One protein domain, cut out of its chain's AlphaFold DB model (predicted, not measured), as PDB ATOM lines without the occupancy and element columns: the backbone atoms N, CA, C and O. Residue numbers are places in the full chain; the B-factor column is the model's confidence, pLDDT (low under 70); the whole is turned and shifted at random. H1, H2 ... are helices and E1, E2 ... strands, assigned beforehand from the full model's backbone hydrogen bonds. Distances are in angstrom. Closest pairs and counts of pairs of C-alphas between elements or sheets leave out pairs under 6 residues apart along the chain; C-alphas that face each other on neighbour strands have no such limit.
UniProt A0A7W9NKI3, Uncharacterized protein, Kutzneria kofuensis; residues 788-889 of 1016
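What this domain is: This is residues 788 to 889 of the 1016 residues of an uncharacterized protein of Kutzneria kofuensis (UniProt A0A7W9NKI3). H1 and the longest helix, H3, cross as an X; a helical hairpin packs on them, H4 on H1 and H5 on H3. Short H2 and strand E1 lie far from the middle. The 102 printed residues, mostly helix by class, run H1, H2, H3, E1, H4, H5; compact, radius of gyration of the C-alphas 13.3 A, spans 39 by 27 by 25 A.

How they stand to each other: H1, residues 789 to 802, touches H3, residues 824 to 842, about perpendicular at 82 degrees; closest C-alphas Gly 794 and Gly 835, 3.8 A. H2, residues 815 to 818, touches no helix. E1, residues 850 to 852, pairs with no named strand. H4, residues 854 to 863, and H5, residues 875 to 889, form a hairpin, a shallow tilt of 26 degrees; closest C-alphas Val 857 and Ala 877, 5.8 A. Every O i to N i+4 pair is within hydrogen-bond range in H1, H3, H4 and H5; H2 is too short for one.

Where its parts are: H1 begins at C-alpha 789 (188.310, 186.753, 232.631); H3 is 26.9 A long; H5, 21.2 A, ends at C-alpha 889 (193.697, 170.218, 241.979).

The domain as a whole: The printed part has no cut. Links H1 to H2 and H4 to H5 are long. pLDDT is under 70 in residues 800 to 822, 845 and 862 to 875.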
ATOM      1  N   ALA A 788     192.197 189.717 232.940       83.25
ATOM      2  CA  ALA A 788     191.757 188.457 232.354       83.25
ATOM      3  C   ALA A 788     190.406 188.008 232.944       83.25
ATOM      4  O   ALA A 788     190.013 188.425 234.029       83.25
ATOM      5  N   ASP A 789     189.689 187.114 232.256       77.62
ATOM      6  CA  ASP A 789     188.310 186.753 232.631       77.62
ATOM      7  C   ASP A 789     188.202 186.109 234.029       77.62
ATOM      8  O   ASP A 789     187.276 186.402 234.783       77.62
ATOM      9  N   HIS A 790     189.175 185.279 234.410       80.00
ATOM     10  CA  HIS A 790     189.257 184.705 235.756       80.00
ATOM     11  C   HIS A 790     189.616 185.761 236.823       80.00
ATOM     12  O   HIS A 790     189.110 185.712 237.939       80.00
ATOM     13  N   GLU A 791     190.407 186.783 236.481       84.94
ATOM     14  CA  GLU A 791     190.689 187.909 237.383       84.94
ATOM     15  C   GLU A 791     189.429 188.768 237.606       84.94
ATOM     16  O   GLU A 791     189.152 189.203 238.724       84.94
ATOM     17  N   LEU A 792     188.611 188.956 236.563       78.62
ATOM     18  CA  LEU A 792     187.304 189.611 236.670       78.62
ATOM     19  C   LEU A 792     186.335 188.817 237.560       78.62
ATOM     20  O   LEU A 792     185.664 189.414 238.401       78.62
ATOM     21  N   ASP A 793     186.295 187.486 237.426       79.12
ATOM     22  CA  ASP A 793     185.494 186.613 238.302       79.12
ATOM     23  C   ASP A 793     185.921 186.765 239.781       79.12
ATOM     24  O   ASP A 793     185.078 186.816 240.685       79.12
ATOM     25  N   GLY A 794     187.225 186.898 240.043       81.50
ATOM     26  CA  GLY A 794     187.743 187.155 241.386       81.50
ATOM     27  C   GLY A 794     187.347 188.519 241.948       81.50
ATOM     28  O   GLY A 794     186.966 188.621 243.120       81.50
ATOM     29  N   LEU A 795     187.381 189.559 241.113       80.38
ATOM     30  CA  LEU A 795     186.954 190.910 241.488       80.38
ATOM     31  C   LEU A 795     185.458 190.938 241.830       80.38
ATOM     32  O   LEU A 795     185.064 191.502 242.851       80.38
ATOM     33  N   GLU A 796     184.630 190.261 241.030       74.75
ATOM     34  CA  GLU A 796     183.188 190.128 241.266       74.75
ATOM     35  C   GLU A 796     182.900 189.437 242.608       74.75
ATOM     36  O   GLU A 796     182.046 189.887 243.385       74.75
ATOM     37  N   ARG A 797     183.640 188.365 242.925       79.00
ATOM     38  CA  ARG A 797     183.493 187.657 244.201       79.00
ATOM     39  C   ARG A 797     183.813 188.559 245.393       79.00
ATOM     40  O   ARG A 797     183.086 188.511 246.385       79.00
ATOM     41  N   LEU A 798     184.858 189.381 245.297       75.88
ATOM     42  CA  LEU A 798     185.220 190.346 246.340       75.88
ATOM     43  C   LEU A 798     184.159 191.443 246.503       75.88
ATOM     44  O   LEU A 798     183.727 191.707 247.626       75.88
ATOM     45  N   ALA A 799     183.669 192.021 245.405       70.00
ATOM     46  CA  ALA A 799     182.607 193.030 245.440       70.00
ATOM     47  C   ALA A 799     181.303 192.484 246.059       70.00
ATOM     48  O   ALA A 799     180.629 193.144 246.856       70.00
ATOM     49  N   GLY A 800     180.954 191.228 245.762       68.31
ATOM     50  CA  GLY A 800     179.790 190.552 246.342       68.31
ATOM     51  C   GLY A 800     179.884 190.276 247.851       68.31
ATOM     52  O   GLY A 800     178.846 190.078 248.494       68.31
ATOM     53  N   LEU A 801     181.094 190.244 248.420       69.12
ATOM     54  CA  LEU A 801     181.331 190.089 249.860       69.12
ATOM     55  C   LEU A 801     181.164 191.395 250.618       69.12
ATOM     56  O   LEU A 801     180.566 191.405 251.693       69.12
ATOM     57  N   ASP A 802     181.656 192.485 250.038       63.06
ATOM     58  CA  ASP A 802     181.567 193.818 250.626       63.06
ATOM     59  C   ASP A 802     180.103 194.241 250.819       63.06
ATOM     60  O   ASP A 802     179.711 194.666 251.905       63.06
ATOM     61  N   ARG A 803     179.239 193.946 249.834       62.75
ATOM     62  CA  ARG A 803     177.778 194.143 249.932       62.75
ATOM     63  C   ARG A 803     177.124 193.440 251.125       62.75
ATOM     64  O   ARG A 803     176.083 193.884 251.601       62.75
ATOM     65  N   ARG A 804     177.702 192.335 251.603       62.59
ATOM     66  CA  ARG A 804     177.172 191.541 252.725       62.59
ATOM     67  C   ARG A 804     177.842 191.871 254.059       62.59
ATOM     68  O   ARG A 804     177.414 191.350 255.090       62.59
ATOM     69  N   SER A 805     178.888 192.700 254.064       57.94
ATOM     70  CA  SER A 805     179.629 193.045 255.272       57.94
ATOM     71  C   SER A 805     178.959 194.220 256.005       57.94
ATOM     72  O   SER A 805     178.837 195.303 255.441       57.94
ATOM     73  N   PRO A 806     178.583 194.079 257.292       47.78
ATOM     74  CA  PRO A 806     177.997 195.169 258.084       47.78
ATOM     75  C   PRO A 806     178.999 196.281 258.446       47.78
ATOM     76  O   PRO A 806     178.623 197.279 259.053       47.78
ATOM     77  N   LYS A 807     180.281 196.115 258.098       54.69
ATOM     78  CA  LYS A 807     181.321 197.142 258.199       54.69
ATOM     79  C   LYS A 807     181.882 197.374 256.797       54.69
ATOM     80  O   LYS A 807     182.832 196.690 256.419       54.69
ATOM     81  N   ARG A 808     181.278 198.294 256.034       53.75
ATOM     82  CA  ARG A 808     181.933 198.878 254.849       53.75
ATOM     83  C   ARG A 808     183.286 199.437 255.294       53.75
ATOM     84  O   ARG A 808     183.370 200.044 256.363       53.75
ATOM     85  N   ILE A 809     184.336 199.203 254.511       49.78
ATOM     86  CA  ILE A 809     185.651 199.806 254.754       49.78
ATOM     87  C   ILE A 809     185.499 201.319 254.503       49.78
ATOM     88  O   ILE A 809     185.148 201.693 253.386       49.78
ATOM     89  N   PRO A 810     185.682 202.199 255.506       39.44
ATOM     90  CA  PRO A 810     185.475 203.633 255.315       39.44
ATOM     91  C   PRO A 810     186.568 204.235 254.416       39.44
ATOM     92  O   PRO A 810     187.750 204.076 254.726       39.44
ATOM     93  N   GLY A 811     186.182 204.962 253.360       43.28
ATOM     94  CA  GLY A 811     187.070 205.877 252.623       43.28
ATOM     95  C   GLY A 811     187.760 205.348 251.358       43.28
ATOM     96  O   GLY A 811     188.802 205.882 250.995       43.28
ATOM     97  N   THR A 812     187.227 204.321 250.688       49.25
ATOM     98  CA  THR A 812     187.689 203.919 249.343       49.25
ATOM     99  C   THR A 812     186.491 203.748 248.422       49.25
ATOM    100  O   THR A 812     185.881 202.671 248.384       49.25
ATOM    101  N   ASP A 813     186.159 204.820 247.713       52.84
ATOM    102  CA  ASP A 813     184.951 204.888 246.898       52.84
ATOM    103  C   ASP A 813     185.129 204.131 245.569       52.84
ATOM    104  O   ASP A 813     184.171 203.539 245.085       52.84
ATOM    105  N   SER A 814     186.355 203.995 245.033       58.81
ATOM    106  CA  SER A 814     186.625 203.185 243.830       58.81
ATOM    107  C   SER A 814     187.293 201.829 244.114       58.81
ATOM    108  O   SER A 814     188.101 201.673 245.037       58.81
ATOM    109  N   GLN A 815     186.990 200.827 243.278       61.09
ATOM    110  CA  GLN A 815     187.612 199.497 243.342       61.09
ATOM    111  C   GLN A 815     189.123 199.574 243.059       61.09
ATOM    112  O   GLN A 815     189.908 198.958 243.781       61.09
ATOM    113  N   SER A 816     189.570 200.395 242.102       59.44
ATOM    114  CA  SER A 816     190.999 200.632 241.854       59.44
ATOM    115  C   SER A 816     191.751 201.216 243.058       59.44
ATOM    116  O   SER A 816     192.914 200.863 243.278       59.44
ATOM    117  N   GLU A 817     191.110 202.058 243.877       62.00
ATOM    118  CA  GLU A 817     191.734 202.637 245.072       62.00
ATOM    119  C   GLU A 817     191.912 201.628 246.209       62.00
ATOM    120  O   GLU A 817     192.917 201.688 246.923       62.00
ATOM    121  N   ARG A 818     191.021 200.635 246.322       63.31
ATOM    122  CA  ARG A 818     191.140 199.540 247.306       63.31
ATOM    123  C   ARG A 818     192.414 198.723 247.115       63.31
ATOM    124  O   ARG A 818     193.016 198.275 248.088       63.31
ATOM    125  N   PHE A 819     192.856 198.572 245.868       65.00
ATOM    126  CA  PHE A 819     194.071 197.834 245.525       65.00
ATOM    127  C   PHE A 819     195.297 198.730 245.307       65.00
ATOM    128  O   PHE A 819     196.335 198.238 244.873       65.00
ATOM    129  N   ARG A 820     195.225 200.037 245.592       61.38
ATOM    130  CA  ARG A 820     196.301 200.993 245.257       61.38
ATOM    131  C   ARG A 820     197.625 200.709 245.969       61.38
ATOM    132  O   ARG A 820     198.678 201.086 245.469       61.38
ATOM    133  N   GLY A 821     197.580 200.048 247.126       60.00
ATOM    134  CA  GLY A 821     198.777 199.620 247.859       60.00
ATOM    135  C   GLY A 821     199.315 198.244 247.472       60.00
ATOM    136  O   GLY A 821     200.251 197.764 248.107       60.00
ATOM    137  N   TRP A 822     198.710 197.590 246.482       66.62
ATOM    138  CA  TRP A 822     199.126 196.287 245.984       66.62
ATOM    139  C   TRP A 822     199.866 196.475 244.662       66.62
ATOM    140  O   TRP A 822     199.426 197.237 243.799       66.62
ATOM    141  N   GLY A 823     200.986 195.769 244.485       71.06
ATOM    142  CA  GLY A 823     201.647 195.706 243.185       71.06
ATOM    143  C   GLY A 823     200.706 195.109 242.137       71.06
ATOM    144  O   GLY A 823     199.886 194.246 242.450       71.06
ATOM    145  N   GLU A 824     200.813 195.553 240.883       77.62
ATOM    146  CA  GLU A 824     199.925 195.082 239.813       77.62
ATOM    147  C   GLU A 824     199.967 193.553 239.643       77.62
ATOM    148  O   GLU A 824     198.917 192.935 239.463       77.62
ATOM    149  N   ALA A 825     201.153 192.947 239.760       78.25
ATOM    150  CA  ALA A 825     201.339 191.500 239.679       78.25
ATOM    151  C   ALA A 825     200.622 190.753 240.818       78.25
ATOM    152  O   ALA A 825     199.870 189.818 240.554       78.25
ATOM    153  N   ASP A 826     200.785 191.211 242.062       75.69
ATOM    154  CA  ASP A 826     200.148 190.601 243.237       75.69
ATOM    155  C   ASP A 826     198.623 190.735 243.169       75.69
ATOM    156  O   ASP A 826     197.882 189.803 243.473       75.69
ATOM    157  N   ARG A 827     198.133 191.897 242.721       80.75
ATOM    158  CA  ARG A 827     196.703 192.142 242.523       80.75
ATOM    159  C   ARG A 827     196.114 191.176 241.500       80.75
ATOM    160  O   ARG A 827     195.111 190.532 241.789       80.75
ATOM    161  N   ARG A 828     196.737 191.061 240.325       85.06
ATOM    162  CA  ARG A 828     196.303 190.138 239.265       85.06
ATOM    163  C   ARG A 828     196.314 188.690 239.748       85.06
ATOM    164  O   ARG A 828     195.320 187.990 239.599       85.06
ATOM    165  N   GLN A 829     197.383 188.276 240.426       84.38
ATOM    166  CA  GLN A 829     197.501 186.924 240.962       84.38
ATOM    167  C   GLN A 829     196.416 186.602 241.998       84.38
ATOM    168  O   GLN A 829     195.843 185.514 241.956       84.38
ATOM    169  N   LEU A 830     196.102 187.532 242.908       83.56
ATOM    170  CA  LEU A 830     195.023 187.322 243.870       83.56
ATOM    171  C   LEU A 830     193.676 187.195 243.166       83.56
ATOM    172  O   LEU A 830     192.917 186.272 243.457       83.56
ATOM    173  N   LEU A 831     193.367 188.146 242.282       85.69
ATOM    174  CA  LEU A 831     192.104 188.164 241.557       85.69
ATOM    175  C   LEU A 831     191.934 186.867 240.758       85.69
ATOM    176  O   LEU A 831     190.889 186.231 240.859       85.69
ATOM    177  N   GLY A 832     192.980 186.417 240.065       88.12
ATOM    178  CA  GLY A 832     192.969 185.139 239.362       88.12
ATOM    179  C   GLY A 832     192.710 183.952 240.293       88.12
ATOM    180  O   GLY A 832     191.802 183.163 240.042       88.12
ATOM    181  N   LEU A 833     193.416 183.875 241.427       87.94
ATOM    182  CA  LEU A 833     193.250 182.796 242.407       87.94
ATOM    183  C   LEU A 833     191.828 182.742 242.991       87.94
ATOM    184  O   LEU A 833     191.270 181.660 243.175       87.94
ATOM    185  N   ILE A 834     191.221 183.894 243.284       88.19
ATOM    186  CA  ILE A 834     189.835 183.955 243.771       88.19
ATOM    187  C   ILE A 834     188.867 183.498 242.678       88.19
ATOM    188  O   ILE A 834     187.944 182.736 242.973       88.19
ATOM    189  N   GLY A 835     189.082 183.939 241.436       86.12
ATOM    190  CA  GLY A 835     188.278 183.530 240.288       86.12
ATOM    191  C   GLY A 835     188.301 182.023 240.063       86.12
ATOM    192  O   GLY A 835     187.242 181.406 239.937       86.12
ATOM    193  N   ASP A 836     189.484 181.411 240.112       88.06
ATOM    194  CA  ASP A 836     189.655 179.964 239.965       88.06
ATOM    195  C   ASP A 836     188.913 179.190 241.064       88.06
ATOM    196  O   ASP A 836     188.185 178.228 240.797       88.06
ATOM    197  N   LEU A 837     189.035 179.631 242.320       87.75
ATOM    198  CA  LEU A 837     188.362 178.993 243.453       87.75
ATOM    199  C   LEU A 837     186.835 179.142 243.393       87.75
ATOM    200  O   LEU A 837     186.107 178.202 243.733       87.75
ATOM    201  N   ASP A 838     186.329 180.290 242.943       85.44
ATOM    202  CA  ASP A 838     184.896 180.497 242.727       85.44
ATOM    203  C   ASP A 838     184.379 179.636 241.558       85.44
ATOM    204  O   ASP A 838     183.312 179.020 241.664       85.44
ATOM    205  N   ALA A 839     185.168 179.485 240.489       84.44
ATOM    206  CA  ALA A 839     184.874 178.575 239.385       84.44
ATOM    207  C   ALA A 839     184.795 177.109 239.850       84.44
ATOM    208  O   ALA A 839     183.846 176.406 239.476       84.44
ATOM    209  N   TYR A 840     185.710 176.665 240.722       86.00
ATOM    210  CA  TYR A 840     185.643 175.342 241.354       86.00
ATOM    211  C   TYR A 840     184.405 175.180 242.234       86.00
ATOM    212  O   TYR A 840     183.726 174.152 242.159       86.00
ATOM    213  N   SER A 841     184.053 176.198 243.021       83.56
ATOM    214  CA  SER A 841     182.849 176.149 243.853       83.56
ATOM    215  C   SER A 841     181.563 176.051 243.035       83.56
ATOM    216  O   SER A 841     180.593 175.449 243.498       83.56
ATOM    217  N   LYS A 842     181.547 176.621 241.827       82.00
ATOM    218  CA  LYS A 842     180.400 176.613 240.909       82.00
ATOM    219  C   LYS A 842     180.397 175.428 239.936       82.00
ATOM    220  O   LYS A 842     179.443 175.283 239.177       82.00
ATOM    221  N   GLY A 843     181.435 174.586 239.936       78.12
ATOM    222  CA  GLY A 843     181.551 173.438 239.032       78.12
ATOM    223  C   GLY A 843     181.730 173.811 237.559       78.12
ATOM    224  O   GLY A 843     181.285 173.080 236.673       78.12
ATOM    225  N   ARG A 844     182.361 174.952 237.257       74.06
ATOM    226  CA  ARG A 844     182.656 175.318 235.864       74.06
ATOM    227  C   ARG A 844     183.744 174.391 235.311       74.06
ATOM    228  O   ARG A 844     184.911 174.512 235.662       74.06
ATOM    229  N   GLY A 845     183.346 173.438 234.467       59.72
ATOM    230  CA  GLY A 845     184.254 172.499 233.790       59.72
ATOM    231  C   GLY A 845     184.754 171.320 234.638       59.72
ATOM    232  O   GLY A 845     185.532 170.511 234.137       59.72
ATOM    233  N   ARG A 846     184.323 171.193 235.902       74.75
ATOM    234  CA  ARG A 846     184.681 170.103 236.836       74.75
ATOM    235  C   ARG A 846     183.554 169.862 237.849       74.75
ATOM    236  O   ARG A 846     182.604 170.635 237.921       74.75
ATOM    237  N   THR A 847     183.658 168.806 238.658       76.06
ATOM    238  CA  THR A 847     182.734 168.563 239.781       76.06
ATOM    239  C   THR A 847     182.786 169.729 240.782       76.06
ATOM    240  O   THR A 847     183.889 170.075 241.207       76.06
ATOM    241  N   PRO A 848     181.642 170.321 241.182       84.94
ATOM    242  CA  PRO A 848     181.621 171.408 242.157       84.94
ATOM    243  C   PRO A 848     182.234 170.991 243.497       84.94
ATOM    244  O   PRO A 848     181.946 169.901 244.001       84.94
ATOM    245  N   VAL A 849     183.021 171.882 244.100       86.38
ATOM    246  CA  VAL A 849     183.610 171.687 245.433       86.38
ATOM    247  C   VAL A 849     182.973 172.658 246.419       86.38
ATOM    248  O   VAL A 849     183.048 173.868 246.242       86.38
ATOM    249  N   LEU A 850     182.358 172.160 247.491       86.75
ATOM    250  CA  LEU A 850     181.812 173.040 248.529       86.75
ATOM    251  C   LEU A 850     182.957 173.645 249.356       86.75
ATOM    252  O   LEU A 850     183.681 172.892 249.999       86.75
ATOM    253  N   ILE A 851     183.105 174.975 249.376       88.25
ATOM    254  CA  ILE A 851     184.136 175.667 250.172       88.25
ATOM    255  C   ILE A 851     183.481 176.587 251.212       88.25
ATOM    256  O   ILE A 851     183.198 177.759 250.966       88.25
ATOM    257  N   GLU A 852     183.223 176.054 252.404       84.62
ATOM    258  CA  GLU A 852     182.667 176.819 253.521       84.62
ATOM    259  C   GLU A 852     183.730 177.721 254.162       84.62
ATOM    260  O   GLU A 852     184.869 177.312 254.376       84.62
ATOM    261  N   GLY A 853     183.355 178.947 254.535       79.56
ATOM    262  CA  GLY A 853     184.242 179.873 255.253       79.56
ATOM    263  C   GLY A 853     185.144 180.744 254.371       79.56
ATOM    264  O   GLY A 853     185.801 181.632 254.913       79.56
ATOM    265  N   MET A 854     185.109 180.576 253.041       84.62
ATOM    266  CA  MET A 854     185.865 181.395 252.076       84.62
ATOM    267  C   MET A 854     185.643 182.898 252.287       84.62
ATOM    268  O   MET A 854     186.586 183.676 252.378       84.62
ATOM    269  N   ASP A 855     184.385 183.291 252.473       81.00
ATOM    270  CA  ASP A 855     183.970 184.676 252.694       81.00
ATOM    271  C   ASP A 855     184.694 185.329 253.881       81.00
ATOM    272  O   ASP A 855     185.008 186.518 253.842       81.00
ATOM    273  N   ARG A 856     185.004 184.556 254.934       76.56
ATOM    274  CA  ARG A 856     185.729 185.052 256.116       76.56
ATOM    275  C   ARG A 856     187.211 185.260 255.829       76.56
ATOM    276  O   ARG A 856     187.755 186.253 256.294       76.56
ATOM    277  N   VAL A 857     187.829 184.357 255.066       78.50
ATOM    278  CA  VAL A 857     189.235 184.466 254.639       78.50
ATOM    279  C   VAL A 857     189.415 185.697 253.756       78.50
ATOM    280  O   VAL A 857     190.273 186.533 254.025       78.50
ATOM    281  N   LEU A 858     188.534 185.868 252.768       79.81
ATOM    282  CA  LEU A 858     188.535 187.028 251.877       79.81
ATOM    283  C   LEU A 858     188.248 188.335 252.635       79.81
ATOM    284  O   LEU A 858     188.918 189.339 252.421       79.81
ATOM    285  N   SER A 859     187.321 188.313 253.598       74.50
ATOM    286  CA  SER A 859     187.040 189.478 254.451       74.50
ATOM    287  C   SER A 859     188.198 189.865 255.378       74.50
ATOM    288  O   SER A 859     188.313 191.038 255.727       74.50
ATOM    289  N   ALA A 860     188.998 188.900 255.844       71.75
ATOM    290  CA  ALA A 860     190.193 189.169 256.646       71.75
ATOM    291  C   ALA A 860     191.290 189.797 255.776       71.75
ATOM    292  O   ALA A 860     191.854 190.826 256.134       71.75
ATOM    293  N   LEU A 861     191.486 189.255 254.571       73.12
ATOM    294  CA  LEU A 861     192.430 189.769 253.580       73.12
ATOM    295  C   LEU A 861     192.150 191.239 253.214       73.12
ATOM    296  O   LEU A 861     193.084 192.035 253.158       73.12
ATOM    297  N   LEU A 862     190.877 191.615 253.043       69.56
ATOM    298  CA  LEU A 862     190.478 193.002 252.767       69.56
ATOM    299  C   LEU A 862     190.638 193.948 253.971       69.56
ATOM    300  O   LEU A 862     190.872 195.139 253.783       69.56
ATOM    301  N   ARG A 863     190.494 193.449 255.207       68.00
ATOM    302  CA  ARG A 863     190.607 194.272 256.426       68.00
ATOM    303  C   ARG A 863     192.048 194.576 256.810       68.00
ATOM    304  O   ARG A 863     192.326 195.681 257.268       68.00
ATOM    305  N   ASP A 864     192.941 193.611 256.622       62.25
ATOM    306  CA  ASP A 864     194.282 193.657 257.201       62.25
ATOM    307  C   ASP A 864     195.355 194.221 256.245       62.25
ATOM    308  O   ASP A 864     196.528 194.267 256.621       62.25
ATOM    309  N   SER A 865     195.017 194.676 255.020       57.12
ATOM    310  CA  SER A 865     196.040 195.233 254.111       57.12
ATOM    311  C   SER A 865     195.562 196.190 253.002       57.12
ATOM    312  O   SER A 865     195.020 195.755 251.986       57.12
ATOM    313  N   PRO A 866     195.938 197.483 253.104       50.38
ATOM    314  CA  PRO A 866     196.187 198.303 251.918       50.38
ATOM    315  C   PRO A 866     197.572 198.983 251.882       50.38
ATOM    316  O   PRO A 866     197.777 199.832 251.026       50.38
ATOM    317  N   LYS A 867     198.535 198.682 252.775       49.00
ATOM    318  CA  LYS A 867     199.823 199.430 252.811       49.00
ATOM    319  C   LYS A 867     201.126 198.619 252.828       49.00
ATOM    320  O   LYS A 867     202.177 199.244 252.736       49.00
ATOM    321  N   GLN A 868     201.116 197.290 252.974       47.97
ATOM    322  CA  GLN A 868     202.358 196.555 253.307       47.97
ATOM    323  C   GLN A 868     202.642 195.270 252.501       47.97
ATOM    324  O   GLN A 868     203.549 194.523 252.859       47.97
ATOM    325  N   GLY A 869     201.937 195.024 251.389       49.56
ATOM    326  CA  GLY A 869     202.222 193.893 250.492       49.56
ATOM    327  C   GLY A 869     201.953 192.497 251.096       49.56
ATOM    328  O   GLY A 869     201.423 192.384 252.206       49.56
ATOM    329  N   PRO A 870     202.290 191.409 250.375       50.25
ATOM    330  CA  PRO A 870     201.977 190.029 250.773       50.25
ATOM    331  C   PRO A 870     202.760 189.508 251.995       50.25
ATOM    332  O   PRO A 870     202.464 188.417 252.471       50.25
ATOM    333  N   MET A 871     203.738 190.257 252.520       54.19
ATOM    334  CA  MET A 871     204.782 189.702 253.395       54.19
ATOM    335  C   MET A 871     204.581 189.813 254.915       54.19
ATOM    336  O   MET A 871     205.451 189.323 255.617       54.19
ATOM    337  N   ASN A 872     203.517 190.420 255.470       56.09
ATOM    338  CA  ASN A 872     203.448 190.570 256.946       56.09
ATOM    339  C   ASN A 872     202.087 190.304 257.631       56.09
ATOM    340  O   ASN A 872     202.091 189.832 258.764       56.09
ATOM    341  N   ALA A 873     200.928 190.534 256.992       50.78
ATOM    342  CA  ALA A 873     199.608 190.247 257.606       50.78
ATOM    343  C   ALA A 873     198.640 189.490 256.676       50.78
ATOM    344  O   ALA A 873     198.025 188.505 257.079       50.78
ATOM    345  N   ALA A 874     198.581 189.859 255.390       59.66
ATOM    346  CA  ALA A 874     197.787 189.149 254.377       59.66
ATOM    347  C   ALA A 874     198.333 187.745 254.047       59.66
ATOM    348  O   ALA A 874     197.624 186.907 253.490       59.66
ATOM    349  N   GLN A 875     199.587 187.483 254.415       67.44
ATOM    350  CA  GLN A 875     200.315 186.246 254.159       67.44
ATOM    351  C   GLN A 875     199.555 184.997 254.628       67.44
ATOM    352  O   GLN A 875     199.527 183.980 253.933       67.44
ATOM    353  N   GLY A 876     198.873 185.121 255.775       71.38
ATOM    354  CA  GLY A 876     197.978 184.109 256.315       71.38
ATOM    355  C   GLY A 876     196.916 183.698 255.300       71.38
ATOM    356  O   GLY A 876     196.847 182.545 254.883       71.38
ATOM    357  N   ALA A 877     196.119 184.662 254.843       76.12
ATOM    358  CA  ALA A 877     195.029 184.428 253.902       76.12
ATOM    359  C   ALA A 877     195.517 183.940 252.526       76.12
ATOM    360  O   ALA A 877     194.915 183.029 251.964       76.12
ATOM    361  N   TRP A 878     196.635 184.470 252.018       79.25
ATOM    362  CA  TRP A 878     197.248 183.996 250.770       79.25
ATOM    363  C   TRP A 878     197.628 182.513 250.840       79.25
ATOM    364  O   TRP A 878     197.247 181.738 249.966       79.25
ATOM    365  N   GLY A 879     198.317 182.096 251.910       81.81
ATOM    366  CA  GLY A 879     198.665 180.689 252.123       81.81
ATOM    367  C   GLY A 879     197.436 179.775 252.160       81.81
ATOM    368  O   GLY A 879     197.455 178.705 251.556       81.81
ATOM    369  N   HIS A 880     196.339 180.225 252.781       85.31
ATOM    370  CA  HIS A 880     195.076 179.482 252.785       85.31
ATOM    371  C   HIS A 880     194.501 179.308 251.376       85.31
ATOM    372  O   HIS A 880     194.129 178.194 251.015       85.31
ATOM    373  N   LEU A 881     194.439 180.370 250.566       88.94
ATOM    374  CA  LEU A 881     193.882 180.290 249.212       88.94
ATOM    375  C   LEU A 881     194.701 179.348 248.313       88.94
ATOM    376  O   LEU A 881     194.122 178.516 247.613       88.94
ATOM    377  N   TYR A 882     196.037 179.399 248.384       89.81
ATOM    378  CA  TYR A 882     196.887 178.461 247.643       89.81
ATOM    379  C   TYR A 882     196.726 177.016 248.119       89.81
ATOM    380  O   TYR A 882     196.642 176.108 247.294       89.81
ATOM    381  N   ALA A 883     196.647 176.793 249.434       89.44
ATOM    382  CA  ALA A 883     196.427 175.463 249.985       89.44
ATOM    383  C   ALA A 883     195.070 174.889 249.550       89.44
ATOM    384  O   ALA A 883     194.988 173.715 249.205       89.44
ATOM    385  N   VAL A 884     194.014 175.709 249.503       90.69
ATOM    386  CA  VAL A 884     192.695 175.305 248.988       90.69
ATOM    387  C   VAL A 884     192.782 174.905 247.514       90.69
ATOM    388  O   VAL A 884     192.263 173.849 247.153       90.69
ATOM    389  N   ARG A 885     193.452 175.703 246.670       91.44
ATOM    390  CA  ARG A 885     193.660 175.375 245.247       91.44
ATOM    391  C   ARG A 885     194.367 174.025 245.094       91.44
ATOM    392  O   ARG A 885     193.863 173.156 244.387       91.44
ATOM    393  N   ASP A 886     195.472 173.820 245.809       91.12
ATOM    394  CA  ASP A 886     196.262 172.582 245.749       91.12
ATOM    395  C   ASP A 886     195.466 171.359 246.247       91.12
ATOM    396  O   ASP A 886     195.478 170.300 245.619       91.12
ATOM    397  N   LEU A 887     194.679 171.513 247.319       90.06
ATOM    398  CA  LEU A 887     193.785 170.458 247.813       90.06
ATOM    399  C   LEU A 887     192.733 170.053 246.765       90.06
ATOM    400  O   LEU A 887     192.391 168.873 246.666       90.06
ATOM    401  N   ILE A 888     192.215 170.999 245.978       89.69
ATOM    402  CA  ILE A 888     191.268 170.712 244.890       89.69
ATOM    403  C   ILE A 888     191.980 170.016 243.731       89.69
ATOM    404  O   ILE A 888     191.545 168.952 243.289       89.69
ATOM    405  N   GLU A 889     193.053 170.621 243.230       88.38
ATOM    406  CA  GLU A 889     193.697 170.218 241.979       88.38
ATOM    407  C   GLU A 889     194.481 168.918 242.106       88.38
ATOM    408  O   GLU A 889     194.429 168.072 241.212       88.38
TER     409      GLU A 889